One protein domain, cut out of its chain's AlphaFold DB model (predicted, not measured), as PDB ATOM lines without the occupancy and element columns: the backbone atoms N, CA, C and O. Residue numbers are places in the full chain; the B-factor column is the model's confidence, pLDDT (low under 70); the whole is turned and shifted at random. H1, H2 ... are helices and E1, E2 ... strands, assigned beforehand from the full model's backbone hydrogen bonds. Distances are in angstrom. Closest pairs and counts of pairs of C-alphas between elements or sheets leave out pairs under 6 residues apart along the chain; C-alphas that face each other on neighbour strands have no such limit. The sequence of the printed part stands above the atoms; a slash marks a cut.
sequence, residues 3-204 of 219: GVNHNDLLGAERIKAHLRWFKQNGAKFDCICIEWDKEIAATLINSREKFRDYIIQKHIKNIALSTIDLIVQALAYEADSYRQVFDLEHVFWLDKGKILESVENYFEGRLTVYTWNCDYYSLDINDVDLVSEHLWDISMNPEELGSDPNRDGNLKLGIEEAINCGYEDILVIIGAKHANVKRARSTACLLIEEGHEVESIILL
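This is residues 3 to 204 of the 219 residues of an uncharacterized protein of Firmicutes bacterium HGW-Firmicutes-9 (UniProt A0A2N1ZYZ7). What does the model look like? A small slab of three parallel strands, E2, E1 and E3, makes one end with H8 packed along one face and H10 beyond H8, while H3, H4, H6 and H7 form a loosely joined group of crossing helices at the other end. H1 and H5, in contact with each other, lie farther off toward the other side of the sheet from H8. What is it made of, and how large is it? The printed part has 202 residues, mostly helix, with ten named helices and three named strands in the order H1 E1 H2 H3 H4 H5 E2 H6 H7 H8 E3 H9 H10. It is compact, with a radius of gyration of the C-alphas of 17.2 A and spans of 51 by 37 by 35 A.

Where are the strands? E1 is residues 31 to 34, E2 is 91 to 93, and E3 is 170 to 175, 16.2 A long from C-alpha 170 at (216.896, 231.062, 209.803). Where are the helices? The longer ones are H6, residues 103 to 121, 27.3 A; H8, 151 to 164, 20.0 A; H1, 11 to 24, 19.8 A, from C-alpha 11 at (234.547, 222.755, 215.204); and H7, 128 to 140, 18.3 A. The others are H2, 38 to 46; H3, 48 to 57; H4, 65 to 73; H5, 81 to 84; H9, 176 to 179; and H10, 187 to 193, ending with C-alpha 193 at (220.525, 247.925, 212.685).

How is the sheet paired? E1, the inner strand, is parallel to E3 at 8 degrees, with N 33 and O 171 2.8 A apart, and to E2 at 24 degrees, with N 92 and O 32 2.8 A apart, both within hydrogen-bond range. E1, H2 H3 H4 H5, E2 is a strand-helix-strand unit, two parallel neighbour strands with helices between. What is on the sheet? H8 makes two layers with it, a helix on one face, at a height over the sheet of 9.4 A, over E1 and along the strands at 12 degrees on the local plane; H2 only grazes the sheet with residues 38 to 41. How do the helices meet? H8, with residues 152 to 156, touches H10 at a steep tilt of 63 degrees, C-alphas 152 and 187 being closest at 4.7 A; H3 and H4 form a helical hairpin, closest at C-alphas 48 and 72, 5.6 A. H6 touches H7 about perpendicular, at 82 degrees, closest at C-alphas 118 and 131, 7.1 A; H7 touches H9 at C-alphas 140 and 177, 7.0 A; H1 touches H5 at C-alphas 12 and 81, 6.0 A. Are the helix backbones complete? Every O i to N i+4 pair is within hydrogen-bond range in H1, H2, H3, H4, H6, H7 and H10, and 9 of 10 in H8; H5 and H9 are too short for such a pair.

How far does it reach? The two C-alphas farthest apart, of His 59 and Gly 195, are 52.1 A apart, while those of Gly 3 and Leu 204, the first and last printed, are 6.0 A apart. Is it continuous and confident? The printed part has no cut and no long link; its mean pLDDT is 91.7, and residues 142 to 149 are under 70.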
ATOM      1  N   GLY A   3     228.634 231.558 215.414       95.25
ATOM      2  CA  GLY A   3     229.955 232.068 215.074       95.25
ATOM      3  C   GLY A   3     231.011 230.984 215.244       95.25
ATOM      4  O   GLY A   3     231.160 230.437 216.337       95.25
ATOM      5  N   VAL A   4     231.754 230.684 214.184       95.38
ATOM      6  CA  VAL A   4     232.677 229.539 214.117       95.38
ATOM      7  C   VAL A   4     234.097 229.981 213.767       95.38
ATOM      8  O   VAL A   4     234.302 231.029 213.157       95.38
ATOM      9  N   ASN A   5     235.096 229.189 214.134       93.94
ATOM     10  CA  ASN A   5     236.453 229.373 213.641       93.94
ATOM     11  C   ASN A   5     236.696 228.325 212.568       93.94
ATOM     12  O   ASN A   5     236.625 227.125 212.835       93.94
ATOM     13  N   HIS A   6     237.006 228.784 211.359       92.94
ATOM     14  CA  HIS A   6     237.205 227.893 210.229       92.94
ATOM     15  C   HIS A   6     238.328 226.884 210.438       92.94
ATOM     16  O   HIS A   6     238.334 225.859 209.763       92.94
ATOM     17  N   ASN A   7     239.296 227.177 211.312       94.00
ATOM     18  CA  ASN A   7     240.422 226.302 211.641       94.00
ATOM     19  C   ASN A   7     240.182 225.457 212.906       94.00
ATOM     20  O   ASN A   7     241.086 224.768 213.342       94.00
ATOM     21  N   ASP A   8     239.017 225.505 213.546       95.50
ATOM     22  CA  ASP A   8     238.794 224.737 214.775       95.50
ATOM     23  C   ASP A   8     238.818 223.219 214.504       95.50
ATOM     24  O   ASP A   8     237.935 222.705 213.812       95.50
ATOM     25  N   LEU A   9     239.784 222.493 215.087       95.69
ATOM     26  CA  LEU A   9     239.893 221.033 214.936       95.69
ATOM     27  C   LEU A   9     238.680 220.303 215.523       95.69
ATOM     28  O   LEU A   9     238.315 219.224 215.059       95.69
ATOM     29  N   LEU A  10     238.029 220.910 216.514       96.06
ATOM     30  CA  LEU A  10     236.842 220.385 217.185       96.06
ATOM     31  C   LEU A  10     235.555 221.064 216.695       96.06
ATOM     32  O   LEU A  10     234.463 220.799 217.208       96.06
ATOM     33  N   GLY A  11     235.652 221.930 215.683       94.44
ATOM     34  CA  GLY A  11     234.547 222.755 215.204       94.44
ATOM     35  C   GLY A  11     233.354 221.929 214.724       94.44
ATOM     36  O   GLY A  11     232.211 222.218 215.086       94.44
ATOM     37  N   ALA A  12     233.611 220.845 213.984       94.69
ATOM     38  CA  ALA A  12     232.572 219.938 213.497       94.69
ATOM     39  C   ALA A  12     231.751 219.341 214.649       94.69
ATOM     40  O   ALA A  12     230.519 219.293 214.611       94.69
ATOM     41  N   GLU A  13     232.427 218.883 215.702       94.00
ATOM     42  CA  GLU A  13     231.783 218.290 216.872       94.00
ATOM     43  C   GLU A  13     231.007 219.331 217.674       94.00
ATOM     44  O   GLU A  13     229.860 219.077 218.055       94.00
ATOM     45  N   ARG A  14     231.584 220.524 217.849       94.19
ATOM     46  CA  ARG A  14     230.959 221.650 218.553       94.19
ATOM     47  C   ARG A  14     229.700 222.141 217.836       94.19
ATOM     48  O   ARG A  14     228.667 222.290 218.493       94.19
ATOM     49  N   ILE A  15     229.724 222.297 216.507       94.94
ATOM     50  CA  ILE A  15     228.517 222.614 215.724       94.94
ATOM     51  C   ILE A  15     227.470 221.521 215.924       94.94
ATOM     52  O   ILE A  15     226.347 221.820 216.325       94.94
ATOM     53  N   LYS A  16     227.818 220.248 215.696       94.50
ATOM     54  CA  LYS A  16     226.860 219.137 215.836       94.50
ATOM     55  C   LYS A  16     226.243 219.088 217.234       94.50
ATOM     56  O   LYS A  16     225.052 218.807 217.358       94.50
ATOM     57  N   ALA A  17     227.020 219.362 218.281       93.12
ATOM     58  CA  ALA A  17     226.527 219.407 219.652       93.12
ATOM     59  C   ALA A  17     225.491 220.523 219.864       93.12
ATOM     60  O   ALA A  17     224.429 220.256 220.427       93.12
ATOM     61  N   HIS A  18     225.758 221.739 219.376       93.81
ATOM     62  CA  HIS A  18     224.813 222.860 219.462       93.81
ATOM     63  C   HIS A  18     223.558 222.631 218.621       93.81
ATOM     64  O   HIS A  18     222.451 222.829 219.111       93.81
ATOM     65  N   LEU A  19     223.697 222.111 217.401       94.31
ATOM     66  CA  LEU A  19     222.545 221.789 216.557       94.31
ATOM     67  C   LEU A  19     221.645 220.721 217.190       94.31
ATOM     68  O   LEU A  19     220.421 220.828 217.134       94.31
ATOM     69  N   ARG A  20     222.230 219.691 217.820       94.88
ATOM     70  CA  ARG A  20     221.454 218.678 218.553       94.88
ATOM     71  C   ARG A  20     220.741 219.293 219.748       94.88
ATOM     72  O   ARG A  20     219.587 218.952 219.979       94.88
ATOM     73  N   TRP A  21     221.404 220.198 220.468       93.00
ATOM     74  CA  TRP A  21     220.793 220.922 221.579       93.00
ATOM     75  C   TRP A  21     219.610 221.780 221.109       93.00
ATOM     76  O   TRP A  21     218.535 221.671 221.691       93.00
ATOM     77  N   PHE A  22     219.746 222.530 220.010       92.62
ATOM     78  CA  PHE A  22     218.632 223.268 219.400       92.62
ATOM     79  C   PHE A  22     217.454 222.344 219.077       92.62
ATOM     80  O   PHE A  22     216.335 222.584 219.526       92.62
ATOM     81  N   LYS A  23     217.714 221.233 218.377       92.12
ATOM     82  CA  LYS A  23     216.685 220.250 218.013       92.12
ATOM     83  C   LYS A  23     215.986 219.643 219.236       92.12
ATOM     84  O   LYS A  23     214.775 219.450 219.217       92.12
ATOM     85  N   GLN A  24     216.735 219.342 220.298       93.50
ATOM     86  CA  GLN A  24     216.200 218.808 221.558       93.50
ATOM     87  C   GLN A  24     215.326 219.821 222.305       93.50
ATOM     88  O   GLN A  24     214.375 219.419 222.967       93.50
ATOM     89  N   ASN A  25     215.608 221.116 222.155       91.44
ATOM     90  CA  ASN A  25     214.847 222.209 222.765       91.44
ATOM     91  C   ASN A  25     213.747 222.760 221.842       91.44
ATOM     92  O   ASN A  25     213.240 223.856 222.059       91.44
ATOM     93  N   GLY A  26     213.359 221.998 220.817       91.38
ATOM     94  CA  GLY A  26     212.216 222.321 219.968       91.38
ATOM     95  C   GLY A  26     212.478 223.390 218.910       91.38
ATOM     96  O   GLY A  26     211.525 223.783 218.239       91.38
ATOM     97  N   ALA A  27     213.730 223.818 218.720       91.69
ATOM     98  CA  ALA A  27     214.071 224.720 217.631       91.69
ATOM     99  C   ALA A  27     213.743 224.063 216.286       91.69
ATOM    100  O   ALA A  27     214.081 222.896 216.034       91.69
ATOM    101  N   LYS A  28     213.104 224.839 215.420       91.12
ATOM    102  CA  LYS A  28     212.884 224.519 214.016       91.12
ATOM    103  C   LYS A  28     213.585 225.591 213.203       91.12
ATOM    104  O   LYS A  28     213.700 226.717 213.660       91.12
ATOM    105  N   PHE A  29     214.109 225.199 212.053       95.50
ATOM    106  CA  PHE A  29     214.707 226.122 211.105       95.50
ATOM    107  C   PHE A  29     214.113 225.808 209.742       95.50
ATOM    108  O   PHE A  29     214.065 224.633 209.364       95.50
ATOM    109  N   ASP A  30     213.666 226.829 209.022       95.69
ATOM    110  CA  ASP A  30     213.118 226.677 207.674       95.69
ATOM    111  C   ASP A  30     214.240 226.597 206.633       95.69
ATOM    112  O   ASP A  30     214.134 225.911 205.614       95.69
ATOM    113  N   CYS A  31     215.346 227.292 206.898       97.69
ATOM    114  CA  CYS A  31     216.527 227.274 206.054       97.69
ATOM    115  C   CYS A  31     217.810 227.508 206.861       97.69
ATOM    116  O   CYS A  31     217.797 227.795 208.063       97.69
ATOM    117  N   ILE A  32     218.944 227.355 206.177       98.25
ATOM    118  CA  ILE A  32     220.263 227.643 206.733       98.25
ATOM    119  C   ILE A  32     221.076 228.542 205.806       98.25
ATOM    120  O   ILE A  32     221.173 228.293 204.606       98.25
ATOM    121  N   CYS A  33     221.713 229.556 206.378       98.44
ATOM    122  CA  CYS A  33     222.684 230.423 205.723       98.44
ATOM    123  C   CYS A  33     224.101 230.026 206.150       98.44
ATOM    124  O   CYS A  33     224.383 229.944 207.347       98.44
ATOM    125  N   ILE A  34     225.001 229.792 205.194       98.00
ATOM    126  CA  ILE A  34     226.360 229.299 205.450       98.00
ATOM    127  C   ILE A  34     227.382 230.197 204.750       98.00
ATOM    128  O   ILE A  34     227.289 230.421 203.542       98.00
ATOM    129  N   GLU A  35     228.393 230.660 205.488       96.44
ATOM    130  CA  GLU A  35     229.552 231.379 204.936       96.44
ATOM    131  C   GLU A  35     230.481 230.447 204.145       96.44
ATOM    132  O   GLU A  35     231.550 230.055 204.604       96.44
ATOM    133  N   TRP A  36     230.025 230.054 202.959       96.69
ATOM    134  CA  TRP A  36     230.773 229.272 201.987       96.69
ATOM    135  C   TRP A  36     230.239 229.528 200.578       96.69
ATOM    136  O   TRP A  36     229.063 229.842 200.388       96.69
ATOM    137  N   ASP A  37     231.110 229.370 199.588       96.69
ATOM    138  CA  ASP A  37     230.688 229.107 198.216       96.69
ATOM    139  C   ASP A  37     230.346 227.613 198.094       96.69
ATOM    140  O   ASP A  37     231.075 226.761 198.617       96.69
ATOM    141  N   LYS A  38     229.224 227.292 197.442       96.62
ATOM    142  CA  LYS A  38     228.680 225.928 197.393       96.62
ATOM    143  C   LYS A  38     229.642 224.968 196.702       96.62
ATOM    144  O   LYS A  38     229.878 223.861 197.192       96.62
ATOM    145  N   GLU A  39     230.165 225.371 195.554       97.19
ATOM    146  CA  GLU A  39     231.019 224.565 194.696       97.19
ATOM    147  C   GLU A  39     232.389 224.357 195.349       97.19
ATOM    148  O   GLU A  39     232.909 223.235 195.346       97.19
ATOM    149  N   ILE A  40     232.937 225.396 195.987       97.44
ATOM    150  CA  ILE A  40     234.176 225.279 196.770       97.44
ATOM    151  C   ILE A  40     233.976 224.338 197.957       97.44
ATOM    152  O   ILE A  40     234.755 223.397 198.118       97.44
ATOM    153  N   ALA A  41     232.936 224.544 198.770       97.38
ATOM    154  CA  ALA A  41     232.672 223.695 199.927       97.38
ATOM    155  C   ALA A  41     232.511 222.228 199.516       97.38
ATOM    156  O   ALA A  41     233.165 221.352 200.082       97.38
ATOM    157  N   ALA A  42     231.713 221.955 198.478       97.25
ATOM    158  CA  ALA A  42     231.542 220.607 197.944       97.25
ATOM    159  C   ALA A  42     232.873 219.998 197.472       97.25
ATOM    160  O   ALA A  42     233.157 218.837 197.764       97.25
ATOM    161  N   THR A  43     233.709 220.778 196.783       98.00
ATOM    162  CA  THR A  43     235.032 220.333 196.322       98.00
ATOM    163  C   THR A  43     235.937 219.954 197.491       98.00
ATOM    164  O   THR A  43     236.563 218.893 197.465       98.00
ATOM    165  N   LEU A  44     235.986 220.785 198.536       97.75
ATOM    166  CA  LEU A  44     236.816 220.546 199.715       97.75
ATOM    167  C   LEU A  44     236.321 219.342 200.528       97.75
ATOM    168  O   LEU A  44     237.121 218.466 200.853       97.75
ATOM    169  N   ILE A  45     235.012 219.238 200.775       97.62
ATOM    170  CA  ILE A  45     234.397 218.093 201.472       97.62
ATOM    171  C   ILE A  45     234.713 216.784 200.737       97.62
ATOM    172  O   ILE A  45     235.175 215.821 201.350       97.62
ATOM    173  N   ASN A  46     234.547 216.760 199.411       97.88
ATOM    174  CA  ASN A  46     234.843 215.583 198.588       97.88
ATOM    175  C   ASN A  46     236.344 215.264 198.489       97.88
ATOM    176  O   ASN A  46     236.713 214.190 198.015       97.88
ATOM    177  N   SER A  47     237.215 216.175 198.927       98.00
ATOM    178  CA  SER A  47     238.667 216.002 198.888       98.00
ATOM    179  C   SER A  47     239.272 215.655 200.254       98.00
ATOM    180  O   SER A  47     240.491 215.565 200.359       98.00
ATOM    181  N   ARG A  48     238.458 215.401 201.288       97.81
ATOM    182  CA  ARG A  48     238.923 215.036 202.641       97.81
ATOM    183  C   ARG A  48     239.879 213.834 202.658       97.81
ATOM    184  O   ARG A  48     240.938 213.920 203.271       97.81
ATOM    185  N   GLU A  49     239.584 212.768 201.914       97.81
ATOM    186  CA  GLU A  49     240.499 211.614 201.792       97.81
ATOM    187  C   GLU A  49     241.840 212.003 201.147       97.81
ATOM    188  O   GLU A  49     242.903 211.628 201.632       97.81
ATOM    189  N   LYS A  50     241.818 212.849 200.108       97.75
ATOM    190  CA  LYS A  50     243.057 213.364 199.500       97.75
ATOM    191  C   LYS A  50     243.851 214.225 200.479       97.75
ATOM    192  O   LYS A  50     245.077 214.191 200.465       97.75
ATOM    193  N   PHE A  51     243.167 214.996 201.325       97.81
ATOM    194  CA  PHE A  51     243.826 215.792 202.354       97.81
ATOM    195  C   PHE A  51     244.481 214.899 203.413       97.81
ATOM    196  O   PHE A  51     245.610 215.154 203.824       97.81
ATOM    197  N   ARG A  52     243.812 213.807 203.794       97.62
ATOM    198  CA  ARG A  52     244.364 212.781 204.683       97.62
ATOM    199  C   ARG A  52     245.668 212.207 204.131       97.62
ATOM    200  O   ARG A  52     246.682 212.210 204.829       97.62
ATOM    201  N   ASP A  53     245.658 211.786 202.868       96.50
ATOM    202  CA  ASP A  53     246.848 211.272 202.179       96.50
ATOM    203  C   ASP A  53     247.961 212.324 202.107       96.50
ATOM    204  O   ASP A  53     249.129 212.017 202.352       96.50
ATOM    205  N   TYR A  54     247.600 213.578 201.826       95.88
ATOM    206  CA  TYR A  54     248.535 214.700 201.789       95.88
ATOM    207  C   TYR A  54     249.248 214.909 203.134       95.88
ATOM    208  O   TYR A  54     250.472 215.044 203.164       95.88
ATOM    209  N   ILE A  55     248.519 214.878 204.256       95.88
ATOM    210  CA  ILE A  55     249.099 215.028 205.603       95.88
ATOM    211  C   ILE A  55     250.084 213.889 205.900       95.88
ATOM    212  O   ILE A  55     251.189 214.138 206.387       95.88
ATOM    213  N   ILE A  56     249.720 212.648 205.556       94.50
ATOM    214  CA  ILE A  56     250.582 211.470 205.745       94.50
ATOM    215  C   ILE A  56     251.885 211.614 204.943       94.50
ATOM    216  O   ILE A  56     252.969 211.355 205.471       94.50
ATOM    217  N   GLN A  57     251.801 212.073 203.691       93.69
ATOM    218  CA  GLN A  57     252.962 212.264 202.811       93.69
ATOM    219  C   GLN A  57     253.901 213.383 203.273       93.69
ATOM    220  O   GLN A  57     255.102 213.324 203.012       93.69
ATOM    221  N   LYS A  58     253.390 214.401 203.974       90.94
ATOM    222  CA  LYS A  58     254.221 215.482 204.526       90.94
ATOM    223  C   LYS A  58     255.093 215.039 205.702       90.94
ATOM    224  O   LYS A  58     255.936 215.821 206.132       90.94
ATOM    225  N   HIS A  59     254.934 213.806 206.195       79.00
ATOM    226  CA  HIS A  59     255.737 213.233 207.278       79.00
ATOM    227  C   HIS A  59     255.840 214.151 208.507       79.00
ATOM    228  O   HIS A  59     256.900 214.250 209.131       79.00
ATOM    229  N   ILE A  60     254.737 214.820 208.866       81.31
ATOM    230  CA  ILE A  60     254.690 215.632 210.084       81.31
ATOM    231  C   ILE A  60     254.978 214.713 211.265       81.31
ATOM    232  O   ILE A  60     254.312 213.697 211.482       81.31
ATOM    233  N   LYS A  61     256.044 215.037 211.992       75.44
ATOM    234  CA  LYS A  61     256.590 214.170 213.026       75.44
ATOM    235  C   LYS A  61     255.553 213.962 214.131       75.44
ATOM    236  O   LYS A  61     255.029 214.926 214.672       75.44
ATOM    237  N   ASN A  62     255.332 212.701 214.503       84.69
ATOM    238  CA  ASN A  62     254.531 212.287 215.659       84.69
ATOM    239  C   ASN A  62     253.043 212.686 215.640       84.69
ATOM    240  O   ASN A  62     252.424 212.675 216.698       84.69
ATOM    241  N   ILE A  63     252.441 212.996 214.488       94.50
ATOM    242  CA  ILE A  63     250.990 213.216 214.439       94.50
ATOM    243  C   ILE A  63     250.229 211.881 214.517       94.50
ATOM    244  O   ILE A  63     250.477 210.954 213.743       94.50
ATOM    245  N   ALA A  64     249.313 211.763 215.474       95.56
ATOM    246  CA  ALA A  64     248.466 210.593 215.650       95.56
ATOM    247  C   ALA A  64     247.402 210.520 214.547       95.56
ATOM    248  O   ALA A  64     246.890 211.541 214.090       95.56
ATOM    249  N   LEU A  65     247.005 209.304 214.155       95.50
ATOM    250  CA  LEU A  65     245.963 209.111 213.137       95.50
ATOM    251  C   LEU A  65     244.633 209.769 213.530       95.50
ATOM    252  O   LEU A  65     243.995 210.379 212.684       95.50
ATOM    253  N   SER A  66     244.263 209.720 214.813       96.44
ATOM    254  CA  SER A  66     243.071 210.401 215.332       96.44
ATOM    255  C   SER A  66     243.127 211.919 215.139       96.44
ATOM    256  O   SER A  66     242.119 212.541 214.822       96.44
ATOM    257  N   THR A  67     244.310 212.519 215.283       96.81
ATOM    258  CA  THR A  67     244.529 213.952 215.056       96.81
ATOM    259  C   THR A  67     244.471 214.293 213.571       96.81
ATOM    260  O   THR A  67     243.870 215.300 213.203       96.81
ATOM    261  N   ILE A  68     245.030 213.439 212.701       97.12
ATOM    262  CA  ILE A  68     244.864 213.583 211.246       97.12
ATOM    263  C   ILE A  68     243.376 213.569 210.890       97.12
ATOM    264  O   ILE A  68     242.922 214.431 210.144       97.12
ATOM    265  N   ASP A  69     242.613 212.622 211.437       96.88
ATOM    266  CA  ASP A  69     241.187 212.511 211.149       96.88
ATOM    267  C   ASP A  69     240.439 213.787 211.588       96.88
ATOM    268  O   ASP A  69     239.618 214.294 210.826       96.88
ATOM    269  N   LEU A  70     240.779 214.385 212.738       96.94
ATOM    270  CA  LEU A  70     240.215 215.675 213.175       96.94
ATOM    271  C   LEU A  70     240.586 216.839 212.241       96.94
ATOM    272  O   LEU A  70     239.706 217.592 211.825       96.94
ATOM    273  N   ILE A  71     241.856 216.955 211.839       96.50
ATOM    274  CA  ILE A  71     242.312 217.965 210.865       96.50
ATOM    275  C   ILE A  71     241.543 217.846 209.545       96.50
ATOM    276  O   ILE A  71     241.130 218.850 208.959       96.50
ATOM    277  N   VAL A  72     241.339 216.617 209.074       96.94
ATOM    278  CA  VAL A  72     240.603 216.336 207.841       96.94
ATOM    279  C   VAL A  72     239.129 216.702 207.990       96.94
ATOM    280  O   VAL A  72     238.558 217.318 207.087       96.94
ATOM    281  N   GLN A  73     238.506 216.376 209.125       95.44
ATOM    282  CA  GLN A  73     237.113 216.741 209.389       95.44
ATOM    283  C   GLN A  73     236.919 218.252 209.536       95.44
ATOM    284  O   GLN A  73     235.863 218.743 209.150       95.44
ATOM    285  N   ALA A  74     237.924 219.003 210.000       95.31
ATOM    286  CA  ALA A  74     237.886 220.467 210.064       95.31
ATOM    287  C   ALA A  74     237.860 221.144 208.676       95.31
ATOM    288  O   ALA A  74     237.637 222.350 208.557       95.31
ATOM    289  N   LEU A  75     238.058 220.397 207.588       95.56
ATOM    290  CA  LEU A  75     237.953 220.942 206.243       95.56
ATOM    291  C   LEU A  75     236.483 221.209 205.869       95.56
ATOM    292  O   LEU A  75     235.719 220.270 205.632       95.56
ATOM    293  N   ALA A  76     236.114 222.494 205.788       96.06
ATOM    294  CA  ALA A  76     234.782 222.984 205.403       96.06
ATOM    295  C   ALA A  76     233.626 222.370 206.220       96.06
ATOM    296  O   ALA A  76     232.539 222.127 205.695       96.06
ATOM    297  N   TYR A  77     233.867 222.089 207.503       96.62
ATOM    298  CA  TYR A  77     232.908 221.399 208.368       96.62
ATOM    299  C   TYR A  77     231.601 222.170 208.570       96.62
ATOM    300  O   TYR A  77     230.555 221.575 208.833       96.62
ATOM    301  N   GLU A  78     231.634 223.497 208.468       95.81
ATOM    302  CA  GLU A  78     230.460 224.353 208.629       95.81
ATOM    303  C   GLU A  78     229.432 224.107 207.527       95.81
ATOM    304  O   GLU A  78     228.230 224.240 207.752       95.81
ATOM    305  N   ALA A  79     229.912 223.714 206.343       96.69
ATOM    306  CA  ALA A  79     229.104 223.509 205.153       96.69
ATOM    307  C   ALA A  79     228.353 222.171 205.123       96.69
ATOM    308  O   ALA A  79     227.448 222.007 204.300       96.69
ATOM    309  N   ASP A  80     228.695 221.208 205.987       96.06
ATOM    310  CA  ASP A  80     228.056 219.887 205.993       96.06
ATOM    311  C   ASP A  80     227.681 219.332 207.372       96.06
ATOM    312  O   ASP A  80     226.869 218.406 207.439       96.06
ATOM    313  N   SER A  81     228.165 219.911 208.476       95.69
ATOM    314  CA  SER A  81     227.845 219.427 209.830       95.69
ATOM    315  C   SER A  81     226.346 219.437 210.145       95.69
ATOM    316  O   SER A  81     225.869 218.558 210.867       95.69
ATOM    317  N   TYR A  82     225.581 220.387 209.591       95.31
ATOM    318  CA  TYR A  82     224.138 220.480 209.846       95.31
ATOM    319  C   TYR A  82     223.351 219.287 209.308       95.31
ATOM    320  O   TYR A  82     222.385 218.877 209.949       95.31
ATOM    321  N   ARG A  83     223.802 218.676 208.204       94.75
ATOM    322  CA  ARG A  83     223.112 217.561 207.530       94.75
ATOM    323  C   ARG A  83     223.002 216.312 208.399       94.75
ATOM    324  O   ARG A  83     222.168 215.452 208.159       94.75
ATOM    325  N   GLN A  84     223.849 216.201 209.423       92.50
ATOM    326  CA  GLN A  84     223.808 215.094 210.381       92.50
ATOM    327  C   GLN A  84     222.746 215.289 211.476       92.50
ATOM    328  O   GLN A  84     222.539 214.392 212.293       92.50
ATOM    329  N   VAL A  85     222.115 216.466 211.554       94.12
ATOM    330  CA  VAL A  85     221.198 216.837 212.641       94.12
ATOM    331  C   VAL A  85     219.854 217.330 212.112       94.12
ATOM    332  O   VAL A  85     218.809 216.883 212.601       94.12
ATOM    333  N   PHE A  86     219.879 218.215 211.121       92.56
ATOM    334  CA  PHE A  86     218.708 218.755 210.447       92.56
ATOM    335  C   PHE A  86     218.683 218.317 208.984       92.56
ATOM    336  O   PHE A  86     219.719 218.266 208.323       92.56
ATOM    337  N   ASP A  87     217.480 218.039 208.497       90.75
ATOM    338  CA  ASP A  87     217.195 217.768 207.092       90.75
ATOM    339  C   ASP A  87     216.576 219.032 206.486       90.75
ATOM    340  O   ASP A  87     215.359 219.184 206.443       90.75
ATOM    341  N   LEU A  88     217.428 220.017 206.183       91.88
ATOM    342  CA  LEU A  88     217.005 221.310 205.639       91.88
ATOM    343  C   LEU A  88     217.097 221.274 204.117       91.88
ATOM    344  O   LEU A  88     218.182 221.076 203.566       91.88
ATOM    345  N   GLU A  89     215.972 221.512 203.443       88.44
ATOM    346  CA  GLU A  89     215.907 221.542 201.976       88.44
ATOM    347  C   GLU A  89     216.575 222.796 201.390       88.44
ATOM    348  O   GLU A  89     217.121 222.765 200.282       88.44
ATOM    349  N   HIS A  90     216.575 223.901 202.142       95.81
ATOM    350  CA  HIS A  90     217.001 225.211 201.662       95.81
ATOM    351  C   HIS A  90     218.290 225.687 202.335       95.81
ATOM    352  O   HIS A  90     218.357 225.880 203.550       95.81
ATOM    353  N   VAL A  91     219.319 225.902 201.509       96.75
ATOM    354  CA  VAL A  91     220.650 226.352 201.930       96.75
ATOM    355  C   VAL A  91     221.045 227.589 201.135       96.75
ATOM    356  O   VAL A  91     221.206 227.522 199.913       96.75
ATOM    357  N   PHE A  92     221.253 228.695 201.837       97.81
ATOM    358  CA  PHE A  92     221.769 229.944 201.295       97.81
ATOM    359  C   PHE A  92     223.282 230.005 201.497       97.81
ATOM    360  O   PHE A  92     223.791 230.061 202.614       97.81
ATOM    361  N   TRP A  93     224.011 229.972 200.389       97.31
ATOM    362  CA  TRP A  93     225.469 230.066 200.357       97.31
ATOM    363  C   TRP A  93     225.854 231.540 200.275       97.31
ATOM    364  O   TRP A  93     225.455 232.212 199.326       97.31
ATOM    365  N   LEU A  94     226.559 232.058 201.279       96.38
ATOM    366  CA  LEU A  94     226.766 233.503 201.444       96.38
ATOM    367  C   LEU A  94     227.983 234.043 200.681       96.38
ATOM    368  O   LEU A  94     228.072 235.238 200.425       96.38
ATOM    369  N   ASP A  95     228.908 233.169 200.287       93.44
ATOM    370  CA  ASP A  95     230.203 233.531 199.698       93.44
ATOM    371  C   ASP A  95     230.248 233.286 198.173       93.44
ATOM    372  O   ASP A  95     231.296 232.958 197.612       93.44
ATOM    373  N   LYS A  96     229.098 233.419 197.495       89.12
ATOM    374  CA  LYS A  96     228.927 233.102 196.063       89.12
ATOM    375  C   LYS A  96     229.996 233.778 195.196       89.12
ATOM    376  O   LYS A  96     230.215 234.987 195.284       89.12
ATOM    377  N   GLY A  97     230.590 233.010 194.282       87.12
ATOM    378  CA  GLY A  97     231.495 233.533 193.253       87.12
ATOM    379  C   GLY A  97     232.955 233.644 193.690       87.12
ATOM    380  O   GLY A  97     233.766 234.223 192.962       87.12
ATOM    381  N   LYS A  98     233.316 233.078 194.849       87.75
ATOM    382  CA  LYS A  98     234.724 232.851 195.191       87.75
ATOM    383  C   LYS A  98     235.360 231.867 194.208       87.75
ATOM    384  O   LYS A  98     234.702 230.992 193.652       87.75
ATOM    385  N   ILE A  99     236.670 232.000 194.022       89.75
ATOM    386  CA  ILE A  99     237.463 231.109 193.176       89.75
ATOM    387  C   ILE A  99     238.422 230.335 194.075       89.75
ATOM    388  O   ILE A  99     239.187 230.928 194.834       89.75
ATOM    389  N   LEU A 100     238.380 229.007 193.979       92.50
ATOM    390  CA  LEU A 100     239.390 228.140 194.572       92.50
ATOM    391  C   LEU A 100     240.543 227.990 193.579       92.50
ATOM    392  O   LEU A 100     240.369 227.373 192.531       92.50
ATOM    393  N   GLU A 101     241.711 228.546 193.902       91.44
ATOM    394  CA  GLU A 101     242.887 228.472 193.025       91.44
ATOM    395  C   GLU A 101     243.364 227.027 192.813       91.44
ATOM    396  O   GLU A 101     243.598 226.597 191.686       91.44
ATOM    397  N   SER A 102     243.508 226.271 193.904       96.06
ATOM    398  CA  SER A 102     243.879 224.854 193.905       96.06
ATOM    399  C   SER A 102     243.480 224.221 195.236       96.06
ATOM    400  O   SER A 102     243.555 224.853 196.295       96.06
ATOM    401  N   VAL A 103     243.066 222.955 195.181       96.00
ATOM    402  CA  VAL A 103     242.778 222.147 196.373       96.00
ATOM    403  C   VAL A 103     244.058 221.919 197.184       96.00
ATOM    404  O   VAL A 103     244.045 222.030 198.404       96.00
ATOM    405  N   GLU A 104     245.176 221.665 196.512       96.12
ATOM    406  CA  GLU A 104     246.487 221.439 197.118       96.12
ATOM    407  C   GLU A 104     247.012 222.694 197.828       96.12
ATOM    408  O   GLU A 104     247.459 222.597 198.971       96.12
ATOM    409  N   ASN A 105     246.878 223.876 197.213       95.56
ATOM    410  CA  ASN A 105     247.223 225.145 197.868       95.56
ATOM    411  C   ASN A 105     246.372 225.364 199.127       95.56
ATOM    412  O   ASN A 105     246.870 225.820 200.156       95.56
ATOM    413  N   TYR A 106     245.084 225.007 199.067       95.38
ATOM    414  CA  TYR A 106     244.201 225.086 200.227       95.38
ATOM    415  C   TYR A 106     244.643 224.127 201.341       95.38
ATOM    416  O   TYR A 106     244.687 224.515 202.508       95.38
ATOM    417  N   PHE A 107     245.014 222.891 200.997       96.56
ATOM    418  CA  PHE A 107     245.546 221.912 201.949       96.56
ATOM    419  C   PHE A 107     246.829 222.395 202.612       96.56
ATOM    420  O   PHE A 107     246.969 222.287 203.829       96.56
ATOM    421  N   GLU A 108     247.757 222.945 201.830       95.75
ATOM    422  CA  GLU A 108     248.997 223.516 202.342       95.75
ATOM    423  C   GLU A 108     248.734 224.682 203.290       95.75
ATOM    424  O   GLU A 108     249.265 224.686 204.401       95.75
ATOM    425  N   GLY A 109     247.866 225.622 202.904       94.19
ATOM    426  CA  GLY A 109     247.480 226.744 203.756       94.19
ATOM    427  C   GLY A 109     246.862 226.281 205.075       94.19
ATOM    428  O   GLY A 109     247.275 226.732 206.141       94.19
ATOM    429  N   ARG A 110     245.929 225.321 205.025       93.62
ATOM    430  CA  ARG A 110     245.308 224.749 206.231       93.62
ATOM    431  C   ARG A 110     246.316 224.060 207.133       93.62
ATOM    432  O   ARG A 110     246.335 224.321 208.330       93.62
ATOM    433  N   LEU A 111     247.159 223.202 206.570       94.62
ATOM    434  CA  LEU A 111     248.153 222.477 207.348       94.62
ATOM    435  C   LEU A 111     249.176 223.425 207.978       94.62
ATOM    436  O   LEU A 111     249.530 223.244 209.137       94.62
ATOM    437  N   THR A 112     249.569 224.469 207.244       93.88
ATOM    438  CA  THR A 112     250.483 225.512 207.724       93.88
ATOM    439  C   THR A 112     249.923 226.230 208.944       93.88
ATOM    440  O   THR A 112     250.674 226.463 209.883       93.88
ATOM    441  N   VAL A 113     248.621 226.544 208.979       92.88
ATOM    442  CA  VAL A 113     247.993 227.159 210.162       92.88
ATOM    443  C   VAL A 113     248.184 226.284 211.401       92.88
ATOM    444  O   VAL A 113     248.585 226.795 212.444       92.88
ATOM    445  N   TYR A 114     247.965 224.970 211.289       93.31
ATOM    446  CA  TYR A 114     248.133 224.043 212.412       93.31
ATOM    447  C   TYR A 114     249.592 223.899 212.833       93.31
ATOM    448  O   TYR A 114     249.908 224.046 214.012       93.31
ATOM    449  N   THR A 115     250.495 223.642 211.884       92.94
ATOM    450  CA  THR A 115     251.909 223.414 212.203       92.94
ATOM    451  C   THR A 115     252.581 224.683 212.707       92.94
ATOM    452  O   THR A 115     253.295 224.623 213.698       92.94
ATOM    453  N   TRP A 116     252.307 225.840 212.096       92.44
ATOM    454  CA  TRP A 116     252.840 227.121 212.560       92.44
ATOM    455  C   TRP A 116     252.337 227.461 213.961       92.44
ATOM    456  O   TRP A 116     253.127 227.903 214.788       92.44
ATOM    457  N   ASN A 117     251.052 227.222 214.253       90.12
ATOM    458  CA  ASN A 117     250.511 227.420 215.595       90.12
ATOM    459  C   ASN A 117     251.231 226.527 216.622       90.12
ATOM    460  O   ASN A 117     251.690 227.025 217.648       90.12
ATOM    461  N   CYS A 118     251.415 225.242 216.307       92.81
ATOM    462  CA  CYS A 118     252.141 224.320 217.179       92.81
ATOM    463  C   CYS A 118     253.602 224.743 217.377       92.81
ATOM    464  O   CYS A 118     254.076 224.780 218.509       92.81
ATOM    465  N   ASP A 119     254.304 225.123 216.310       92.00
ATOM    466  CA  ASP A 119     255.708 225.534 216.379       92.00
ATOM    467  C   ASP A 119     255.880 226.850 217.153       92.00
ATOM    468  O   ASP A 119     256.747 226.959 218.021       92.00
ATOM    469  N   TYR A 120     255.041 227.852 216.868       91.56
ATOM    470  CA  TYR A 120     255.125 229.181 217.475       91.56
ATOM    471  C   TYR A 120     254.833 229.145 218.979       91.56
ATOM    472  O   TYR A 120     255.548 229.771 219.761       91.56
ATOM    473  N   TYR A 121     253.813 228.387 219.391       90.56
ATOM    474  CA  TYR A 121     253.407 228.265 220.795       90.56
ATOM    475  C   TYR A 121     254.014 227.043 221.505       90.56
ATOM    476  O   TYR A 121     253.741 226.830 222.683       90.56
ATOM    477  N   SER A 122     254.873 226.271 220.827       93.81
ATOM    478  CA  SER A 122     255.478 225.036 221.353       93.81
ATOM    479  C   SER A 122     254.445 224.006 221.845       93.81
ATOM    480  O   SER A 122     254.629 223.390 222.896       93.81
ATOM    481  N   LEU A 123     253.357 223.825 221.090       93.00
ATOM    482  CA  LEU A 123     252.273 222.883 221.394       93.00
ATOM    483  C   LEU A 123     252.544 221.505 220.781       93.00
ATOM    484  O   LEU A 123     253.141 221.388 219.708       93.00
ATOM    485  N   ASP A 124     252.046 220.453 221.431       94.25
ATOM    486  CA  ASP A 124     251.904 219.145 220.791       94.25
ATOM    487  C   ASP A 124     250.671 219.181 219.880       94.25
ATOM    488  O   ASP A 124     249.562 219.420 220.350       94.25
ATOM    489  N   ILE A 125     250.846 218.904 218.586       93.81
ATOM    490  CA  ILE A 125     249.738 218.852 217.618       93.81
ATOM    491  C   ILE A 125     248.654 217.836 218.010       93.81
ATOM    492  O   ILE A 125     247.513 217.939 217.567       93.81
ATOM    493  N   ASN A 126     249.003 216.842 218.832       96.06
ATOM    494  CA  ASN A 126     248.064 215.851 219.342       96.06
ATOM    495  C   ASN A 126     247.222 216.349 220.524       96.06
ATOM    496  O   ASN A 126     246.218 215.711 220.839       96.06
ATOM    497  N   ASP A 127     247.586 217.469 221.150       96.06
ATOM    498  CA  ASP A 127     246.761 218.148 222.150       96.06
ATOM    499  C   ASP A 127     245.714 219.021 221.443       96.06
ATOM    500  O   ASP A 127     245.807 220.245 221.348       96.06
ATOM    501  N   VAL A 128     244.731 218.348 220.843       94.81
ATOM    502  CA  VAL A 128     243.748 218.973 219.948       94.81
ATOM    503  C   VAL A 128     242.868 220.007 220.642       94.81
ATOM    504  O   VAL A 128     242.431 220.956 219.987       94.81
ATOM    505  N   ASP A 129     242.621 219.847 221.943       94.44
ATOM    506  CA  ASP A 129     241.892 220.821 222.751       94.44
ATOM    507  C   ASP A 129     242.694 222.119 222.851       94.44
ATOM    508  O   ASP A 129     242.179 223.180 222.490       94.44
ATOM    509  N   LEU A 130     243.970 222.014 223.238       94.50
ATOM    510  CA  LEU A 130     244.861 223.162 223.377       94.50
ATOM    511  C   LEU A 130     245.120 223.850 222.032       94.50
ATOM    512  O   LEU A 130     245.011 225.070 221.928       94.50
ATOM    513  N   VAL A 131     245.383 223.085 220.966       94.56
ATOM    514  CA  VAL A 131     245.541 223.641 219.611       94.56
ATOM    515  C   VAL A 131     244.272 224.380 219.179       94.56
ATOM    516  O   VAL A 131     244.346 225.495 218.661       94.56
ATOM    517  N   SER A 132     243.091 223.805 219.422       94.31
ATOM    518  CA  SER A 132     241.824 224.457 219.079       94.31
ATOM    519  C   SER A 132     241.602 225.745 219.874       94.31
ATOM    520  O   SER A 132     241.162 226.736 219.295       94.31
ATOM    521  N   GLU A 133     241.900 225.753 221.175       92.69
ATOM    522  CA  GLU A 133     241.821 226.942 222.036       92.69
ATOM    523  C   GLU A 133     242.725 228.069 221.515       92.69
ATOM    524  O   GLU A 133     242.253 229.179 221.262       92.69
ATOM    525  N   HIS A 134     243.986 227.763 221.209       91.81
ATOM    526  CA  HIS A 134     244.926 228.742 220.660       91.81
ATOM    527  C   HIS A 134     244.498 229.287 219.289       91.81
ATOM    528  O   HIS A 134     244.659 230.476 219.005       91.81
ATOM    529  N   LEU A 135     243.928 228.448 218.418       91.69
ATOM    530  CA  LEU A 135     243.388 228.909 217.134       91.69
ATOM    531  C   LEU A 135     242.227 229.886 217.329       91.69
ATOM    532  O   LEU A 135     242.071 230.818 216.534       91.69
ATOM    533  N   TRP A 136     241.413 229.688 218.368       90.62
ATOM    534  CA  TRP A 136     240.356 230.619 218.747       90.62
ATOM    535  C   TRP A 136     240.911 231.955 219.230       90.62
ATOM    536  O   TRP A 136     240.452 232.986 218.731       90.62
ATOM    537  N   ASP A 137     241.928 231.948 220.090       87.88
ATOM    538  CA  ASP A 137     242.581 233.168 220.578       87.88
ATOM    539  C   ASP A 137     243.130 234.029 219.432       87.88
ATOM    540  O   ASP A 137     242.871 235.233 219.373       87.88
ATOM    541  N   ILE A 138     243.799 233.405 218.455       83.25
ATOM    542  CA  ILE A 138     244.278 234.093 217.243       83.25
ATOM    543  C   ILE A 138     243.099 234.639 216.437       83.25
ATOM    544  O   ILE A 138     243.073 235.809 216.054       83.25
ATOM    545  N   SER A 139     242.074 233.811 216.206       78.44
ATOM    546  CA  SER A 139     240.905 234.210 215.417       78.44
ATOM    547  C   SER A 139     240.097 235.342 216.055       78.44
ATOM    548  O   SER A 139     239.356 236.026 215.358       78.44
ATOM    549  N   MET A 140     240.225 235.572 217.358       76.50
ATOM    550  CA  MET A 140     239.530 236.651 218.053       76.50
ATOM    551  C   MET A 140     240.411 237.884 218.273       76.50
ATOM    552  O   MET A 140     239.901 238.894 218.761       76.50
ATOM    553  N   ASN A 141     241.690 237.849 217.872       71.81
ATOM    554  CA  ASN A 141     242.580 238.997 217.993       71.81
ATOM    555  C   ASN A 141     242.119 240.151 217.068       71.81
ATOM    556  O   ASN A 141     242.053 239.974 215.842       71.81
ATOM    557  N   PRO A 142     241.802 241.340 217.621       55.53
ATOM    558  CA  PRO A 142     241.351 242.489 216.844       55.53
ATOM    559  C   PRO A 142     242.402 243.052 215.878       55.53
ATOM    560  O   PRO A 142     242.035 243.679 214.888       55.53
ATOM    561  N   GLU A 143     243.695 242.853 216.155       54.97
ATOM    562  CA  GLU A 143     244.795 243.459 215.389       54.97
ATOM    563  C   GLU A 143     245.079 242.736 214.062       54.97
ATOM    564  O   GLU A 143     245.614 243.336 213.133       54.97
ATOM    565  N   GLU A 144     244.632 241.484 213.908       51.09
ATOM    566  CA  GLU A 144     244.743 240.721 212.653       51.09
ATOM    567  C   GLU A 144     243.557 240.951 211.692       51.09
ATOM    568  O   GLU A 144     243.372 240.239 210.701       51.09
ATOM    569  N   LEU A 145     242.696 241.934 211.971       44.69
ATOM    570  CA  LEU A 145     241.471 242.193 211.212       44.69
ATOM    571  C   LEU A 145     241.699 243.103 210.000       44.69
ATOM    572  O   LEU A 145     241.079 244.154 209.857       44.69
ATOM    573  N   GLY A 146     242.503 242.632 209.052       43.91
ATOM    574  CA  GLY A 146     242.352 243.025 207.654       43.91
ATOM    575  C   GLY A 146     241.168 242.286 207.030       43.91
ATOM    576  O   GLY A 146     241.366 241.405 206.202       43.91
ATOM    577  N   SER A 147     239.932 242.562 207.451       57.44
ATOM    578  CA  SER A 147     238.771 242.072 206.698       57.44
ATOM    579  C   SER A 147     238.417 243.089 205.623       57.44
ATOM    580  O   SER A 147     238.340 244.280 205.926       57.44
ATOM    581  N   ASP A 148     238.129 242.622 204.410       65.75
ATOM    582  CA  ASP A 148     237.456 243.435 203.396       65.75
ATOM    583  C   ASP A 148     236.267 244.181 204.044       65.75
ATOM    584  O   ASP A 148     235.386 243.524 204.612       65.75
ATOM    585  N   PRO A 149     236.245 245.530 204.018       64.38
ATOM    586  CA  PRO A 149     235.214 246.328 204.679       64.38
ATOM    587  C   PRO A 149     233.802 246.054 204.147       64.38
ATOM    588  O   PRO A 149     232.830 246.406 204.814       64.38
ATOM    589  N   ASN A 150     233.674 245.420 202.979       80.50
ATOM    590  CA  ASN A 150     232.391 245.052 202.390       80.50
ATOM    591  C   ASN A 150     231.963 243.613 202.712       80.50
ATOM    592  O   ASN A 150     230.815 243.260 202.447       80.50
ATOM    593  N   ARG A 151     232.839 242.779 203.295       87.06
ATOM    594  CA  ARG A 151     232.552 241.353 203.525       87.06
ATOM    595  C   ARG A 151     231.319 241.149 204.394       87.06
ATOM    596  O   ARG A 151     230.404 240.450 203.981       87.06
ATOM    597  N   ASP A 152     231.262 241.805 205.552       90.88
ATOM    598  CA  ASP A 152     230.122 241.699 206.469       90.88
ATOM    599  C   ASP A 152     228.800 242.162 205.816       90.88
ATOM    600  O   ASP A 152     227.748 241.573 206.078       90.88
ATOM    601  N   GLY A 153     228.860 243.158 204.920       91.25
ATOM    602  CA  GLY A 153     227.718 243.634 204.133       91.25
ATOM    603  C   GLY A 153     227.260 242.640 203.062       91.25
ATOM    604  O   GLY A 153     226.063 242.421 202.909       91.25
ATOM    605  N   ASN A 154     228.189 241.981 202.367       92.44
ATOM    606  CA  ASN A 154     227.853 240.935 201.396       92.44
ATOM    607  C   ASN A 154     227.224 239.709 202.075       92.44
ATOM    608  O   ASN A 154     226.230 239.178 201.584       92.44
ATOM    609  N   LEU A 155     227.752 239.301 203.236       94.75
ATOM    610  CA  LEU A 155     227.157 238.227 204.037       94.75
ATOM    611  C   LEU A 155     225.736 238.591 204.489       94.75
ATOM    612  O   LEU A 155     224.832 237.764 204.394       94.75
ATOM    613  N   LYS A 156     225.527 239.842 204.926       95.44
ATOM    614  CA  LYS A 156     224.208 240.375 205.290       95.44
ATOM    615  C   LYS A 156     223.228 240.289 204.114       95.44
ATOM    616  O   LYS A 156     222.154 239.726 204.289       95.44
ATOM    617  N   LEU A 157     223.620 240.740 202.918       95.06
ATOM    618  CA  LEU A 157     222.777 240.656 201.714       95.06
ATOM    619  C   LEU A 157     222.352 239.215 201.389       95.06
ATOM    620  O   LEU A 157     221.212 238.985 200.995       95.06
ATOM    621  N   GLY A 158     223.241 238.234 201.578       95.38
ATOM    622  CA  GLY A 158     222.901 236.821 201.383       95.38
ATOM    623  C   GLY A 158     221.894 236.284 202.409       95.38
ATOM    624  O   GLY A 158     221.080 235.427 202.077       95.38
ATOM    625  N   ILE A 159     221.908 236.802 203.640       97.38
ATOM    626  CA  ILE A 159     220.903 236.471 204.663       97.38
ATOM    627  C   ILE A 159     219.573 237.171 204.346       97.38
ATOM    628  O   ILE A 159     218.517 236.554 204.448       97.38
ATOM    629  N   GLU A 160     219.611 238.425 203.890       96.69
ATOM    630  CA  GLU A 160     218.420 239.150 203.434       96.69
ATOM    631  C   GLU A 160     217.762 238.477 202.222       96.69
ATOM    632  O   GLU A 160     216.543 238.518 202.092       96.69
ATOM    633  N   GLU A 161     218.529 237.813 201.350       96.88
ATOM    634  CA  GLU A 161     217.981 236.979 200.270       96.88
ATOM    635  C   GLU A 161     217.047 235.893 200.831       96.88
ATOM    636  O   GLU A 161     215.935 235.730 200.331       96.88
ATOM    637  N   ALA A 162     217.450 235.210 201.908       97.00
ATOM    638  CA  ALA A 162     216.615 234.210 202.569       97.00
ATOM    639  C   ALA A 162     215.350 234.832 203.183       97.00
ATOM    640  O   ALA A 162     214.243 234.347 202.949       97.00
ATOM    641  N   ILE A 163     215.487 235.953 203.889       96.69
ATOM    642  CA  ILE A 163     214.344 236.668 204.482       96.69
ATOM    643  C   ILE A 163     213.346 237.092 203.394       96.69
ATOM    644  O   ILE A 163     212.143 236.874 203.518       96.69
ATOM    645  N   ASN A 164     213.837 237.630 202.276       96.62
ATOM    646  CA  ASN A 164     213.004 238.053 201.149       96.62
ATOM    647  C   ASN A 164     212.318 236.882 200.425       96.62
ATOM    648  O   ASN A 164     211.298 237.084 199.763       96.62
ATOM    649  N   CYS A 165     212.845 235.660 200.550       97.00
ATOM    650  CA  CYS A 165     212.174 234.441 200.101       97.00
ATOM    651  C   CYS A 165     211.070 233.955 201.060       97.00
ATOM    652  O   CYS A 165     210.381 232.993 200.723       97.00
ATOM    653  N   GLY A 166     210.875 234.616 202.205       96.25
ATOM    654  CA  GLY A 166     209.821 234.310 203.173       96.25
ATOM    655  C   GLY A 166     210.203 233.276 204.232       96.25
ATOM    656  O   GLY A 166     209.307 232.714 204.851       96.25
ATOM    657  N   TYR A 167     211.496 232.998 204.428       97.00
ATOM    658  CA  TYR A 167     211.955 232.173 205.550       97.00
ATOM    659  C   TYR A 167     211.958 232.995 206.841       97.00
ATOM    660  O   TYR A 167     212.454 234.124 206.841       97.00
ATOM    661  N   GLU A 168     211.435 232.429 207.930       93.12
ATOM    662  CA  GLU A 168     211.311 233.115 209.223       93.12
ATOM    663  C   GLU A 168     212.355 232.578 210.214       93.12
ATOM    664  O   GLU A 168     213.168 233.344 210.734       93.12
ATOM    665  N   ASP A 169     212.427 231.254 210.384       95.19
ATOM    666  CA  ASP A 169     213.370 230.615 211.302       95.19
ATOM    667  C   ASP A 169     214.691 230.262 210.591       95.19
ATOM    668  O   ASP A 169     214.878 229.160 210.064       95.19
ATOM    669  N   ILE A 170     215.641 231.202 210.563       97.44
ATOM    670  CA  ILE A 170     216.896 231.062 209.803       97.44
ATOM    671  C   ILE A 170     218.077 230.709 210.718       97.44
ATOM    672  O   ILE A 170     218.558 231.521 211.517       97.44
ATOM    673  N   LEU A 171     218.651 229.518 210.534       97.62
ATOM    674  CA  LEU A 171     219.947 229.189 211.128       97.62
ATOM    675  C   LEU A 171     221.071 229.831 210.309       97.62
ATOM    676  O   LEU A 171     221.223 229.555 209.129       97.62
ATOM    677  N   VAL A 172     221.930 230.630 210.936       97.88
ATOM    678  CA  VAL A 172     223.108 231.209 210.266       97.88
ATOM    679  C   VAL A 172     224.383 230.624 210.862       97.88
ATOM    680  O   VAL A 172     224.557 230.712 212.078       97.88
ATOM    681  N   ILE A 173     225.277 230.077 210.033       97.69
ATOM    682  CA  ILE A 173     226.619 229.608 210.412       97.69
ATOM    683  C   ILE A 173     227.666 230.419 209.643       97.69
ATOM    684  O   ILE A 173     227.835 230.243 208.436       97.69
ATOM    685  N   ILE A 174     228.370 231.301 210.350       95.94
ATOM    686  CA  ILE A 174     229.379 232.214 209.791       95.94
ATOM    687  C   ILE A 174     230.616 232.261 210.691       95.94
ATOM    688  O   ILE A 174     230.574 231.858 211.854       95.94
ATOM    689  N   GLY A 175     231.722 232.787 210.179       93.75
ATOM    690  CA  GLY A 175     232.932 233.071 210.930       93.75
ATOM    691  C   GLY A 175     232.635 233.917 212.169       93.75
ATOM    692  O   GLY A 175     231.850 234.867 212.139       93.75
ATOM    693  N   ALA A 176     233.271 233.599 213.291       92.06
ATOM    694  CA  ALA A 176     232.957 234.205 214.580       92.06
ATOM    695  C   ALA A 176     233.146 235.727 214.597       92.06
ATOM    696  O   ALA A 176     232.383 236.442 215.244       92.06
ATOM    697  N   LYS A 177     234.100 236.235 213.809       88.25
ATOM    698  CA  LYS A 177     234.316 237.672 213.571       88.25
ATOM    699  C   LYS A 177     233.088 238.370 212.966       88.25
ATOM    700  O   LYS A 177     232.881 239.549 213.241       88.25
ATOM    701  N   HIS A 178     232.302 237.664 212.156       90.50
ATOM    702  CA  HIS A 178     231.104 238.170 211.477       90.50
ATOM    703  C   HIS A 178     229.846 238.051 212.349       90.50
ATOM    704  O   HIS A 178     228.913 238.843 212.231       90.50
ATOM    705  N   ALA A 179     229.838 237.099 213.287       91.25
ATOM    706  CA  ALA A 179     228.769 236.944 214.272       91.25
ATOM    707  C   ALA A 179     228.936 237.846 215.514       91.25
ATOM    708  O   ALA A 179     227.975 238.077 216.242       91.25
ATOM    709  N   ASN A 180     230.147 238.331 215.808       87.50
ATOM    710  CA  ASN A 180     230.448 239.016 217.066       87.50
ATOM    711  C   ASN A 180     229.958 240.476 217.096       87.50
ATOM    712  O   ASN A 180     230.607 241.372 216.560       87.50
ATOM    713  N   VAL A 181     228.884 240.736 217.846       83.25
ATOM    714  CA  VAL A 181     228.297 242.081 218.027       83.25
ATOM    715  C   VAL A 181     229.190 243.094 218.745       83.25
ATOM    716  O   VAL A 181     228.928 244.292 218.688       83.25
ATOM    717  N   LYS A 182     230.269 242.662 219.415       83.19
ATOM    718  CA  LYS A 182     231.258 243.599 219.983       83.19
ATOM    719  C   LYS A 182     232.092 244.280 218.895       83.19
ATOM    720  O   LYS A 182     232.769 245.268 219.170       83.19
ATOM    721  N   ARG A 183     232.065 243.750 217.670       78.56
ATOM    722  CA  ARG A 183     232.728 244.321 216.505       78.56
ATOM    723  C   ARG A 183     231.736 245.192 215.743       78.56
ATOM    724  O   ARG A 183     230.754 244.693 215.194       78.56
ATOM    725  N   ALA A 184     232.026 246.491 215.687       75.12
ATOM    726  CA  ALA A 184     231.240 247.432 214.898       75.12
ATOM    727  C   ALA A 184     231.132 246.941 213.446       75.12
ATOM    728  O   ALA A 184     232.134 246.537 212.854       75.12
ATOM    729  N   ARG A 185     229.917 246.992 212.889       84.81
ATOM    730  CA  ARG A 185     229.602 246.556 211.518       84.81
ATOM    731  C   ARG A 185     229.848 245.069 211.225       84.81
ATOM    732  O   ARG A 185     230.016 244.710 210.064       84.81
ATOM    733  N   SER A 186     229.858 244.204 212.242       89.25
ATOM    734  CA  SER A 186     229.709 242.760 212.011       89.25
ATOM    735  C   SER A 186     228.380 242.461 211.301       89.25
ATOM    736  O   SER A 186     227.424 243.226 211.452       89.25
ATOM    737  N   THR A 187     228.281 241.353 210.563       92.06
ATOM    738  CA  THR A 187     227.017 240.924 209.934       92.06
ATOM    739  C   THR A 187     225.854 240.902 210.929       92.06
ATOM    740  O   THR A 187     224.770 241.379 210.604       92.06
ATOM    741  N   ALA A 188     226.083 240.436 212.163       92.19
ATOM    742  CA  ALA A 188     225.068 240.470 213.216       92.19
ATOM    743  C   ALA A 188     224.615 241.901 213.565       92.19
ATOM    744  O   ALA A 188     223.416 242.155 213.650       92.19
ATOM    745  N   CYS A 189     225.548 242.851 213.722       90.38
ATOM    746  CA  CYS A 189     225.203 244.259 213.954       90.38
ATOM    747  C   CYS A 189     224.394 244.846 212.795       90.38
ATOM    748  O   CYS A 189     223.390 245.503 213.038       90.38
ATOM    749  N   LEU A 190     224.807 244.582 211.552       93.19
ATOM    750  CA  LEU A 190     224.137 245.113 210.364       93.19
ATOM    751  C   LEU A 190     222.695 244.604 210.236       93.19
ATOM    752  O   LEU A 190     221.824 245.357 209.822       93.19
ATOM    753  N   LEU A 191     222.431 243.346 210.599       94.38
ATOM    754  CA  LEU A 191     221.071 242.802 210.612       94.38
ATOM    755  C   LEU A 191     220.202 243.480 211.683       94.38
ATOM    756  O   LEU A 191     219.072 243.872 211.398       94.38
ATOM    757  N   ILE A 192     220.742 243.666 212.891       93.81
ATOM    758  CA  ILE A 192     220.033 244.319 214.003       93.81
ATOM    759  C   ILE A 192     219.733 245.792 213.682       93.81
ATOM    760  O   ILE A 192     218.638 246.273 213.969       93.81
ATOM    761  N   GLU A 193     220.681 246.515 213.076       93.12
ATOM    762  CA  GLU A 193     220.525 247.925 212.685       93.12
ATOM    763  C   GLU A 193     219.390 248.142 211.667       93.12
ATOM    764  O   GLU A 193     218.748 249.192 211.683       93.12
ATOM    765  N   GLU A 194     219.103 247.143 210.832       92.88
ATOM    766  CA  GLU A 194     218.029 247.160 209.824       92.88
ATOM    767  C   GLU A 194     216.690 246.641 210.373       92.88
ATOM    768  O   GLU A 194     215.697 246.553 209.653       92.88
ATOM    769  N   GLY A 195     216.641 246.320 211.669       94.19
ATOM    770  CA  GLY A 195     215.425 245.903 212.362       94.19
ATOM    771  C   GLY A 195     215.124 244.408 212.282       94.19
ATOM    772  O   GLY A 195     214.013 244.012 212.633       94.19
ATOM    773  N   HIS A 196     216.076 243.572 211.857       93.81
ATOM    774  CA  HIS A 196     215.918 242.121 211.941       93.81
ATOM    775  C   HIS A 196     216.134 241.625 213.374       93.81
ATOM    776  O   HIS A 196     217.052 242.058 214.076       93.81
ATOM    777  N   GLU A 197     215.310 240.669 213.797       92.88
ATOM    778  CA  GLU A 197     215.481 239.992 215.076       92.88
ATOM    779  C   GLU A 197     216.596 238.942 214.979       92.88
ATOM    780  O   GLU A 197     216.605 238.089 214.094       92.88
ATOM    781  N   VAL A 198     217.558 239.007 215.902       92.19
ATOM    782  CA  VAL A 198     218.617 238.001 216.050       92.19
ATOM    783  C   VAL A 198     218.481 237.380 217.436       92.19
ATOM    784  O   VAL A 198     219.080 237.859 218.396       92.19
ATOM    785  N   GLU A 199     217.687 236.312 217.536       87.75
ATOM    786  CA  GLU A 199     217.311 235.702 218.823       87.75
ATOM    787  C   GLU A 199     218.509 235.250 219.667       87.75
ATOM    788  O   GLU A 199     218.529 235.381 220.890       87.75
ATOM    789  N   SER A 200     219.526 234.678 219.017       89.56
ATOM    790  CA  SER A 200     220.705 234.148 219.697       89.56
ATOM    791  C   SER A 200     221.967 234.299 218.860       89.56
ATOM    792  O   SER A 200     221.975 234.093 217.643       89.56
ATOM    793  N   ILE A 201     223.072 234.618 219.532       91.75
ATOM    794  CA  ILE A 201     224.416 234.644 218.954       91.75
ATOM    795  C   ILE A 201     225.310 233.789 219.839       91.75
ATOM    796  O   ILE A 201     225.573 234.136 220.990       91.75
ATOM    797  N   ILE A 202     225.782 232.671 219.296       91.94
ATOM    798  CA  ILE A 202     226.680 231.751 219.993       91.94
ATOM    799  C   ILE A 202     228.019 231.783 219.273       91.94
ATOM    800  O   ILE A 202     228.117 231.339 218.133       91.94
ATOM    801  N   LEU A 203     229.052 232.299 219.933       89.94
ATOM    802  CA  LEU A 203     230.427 232.206 219.447       89.94
ATOM    803  C   LEU A 203     231.032 230.924 220.012       89.94
ATOM    804  O   LEU A 203     231.139 230.777 221.228       89.94
ATOM    805  N   LEU A 204     231.408 229.974 219.167       88.31
ATOM    806  CA  LEU A 204     232.165 228.811 219.625       88.31
ATOM    807  C   LEU A 204     233.547 229.269 220.167       88.31
ATOM    808  O   LEU A 204     233.962 230.387 219.877       88.31
TER     809      LEU A 204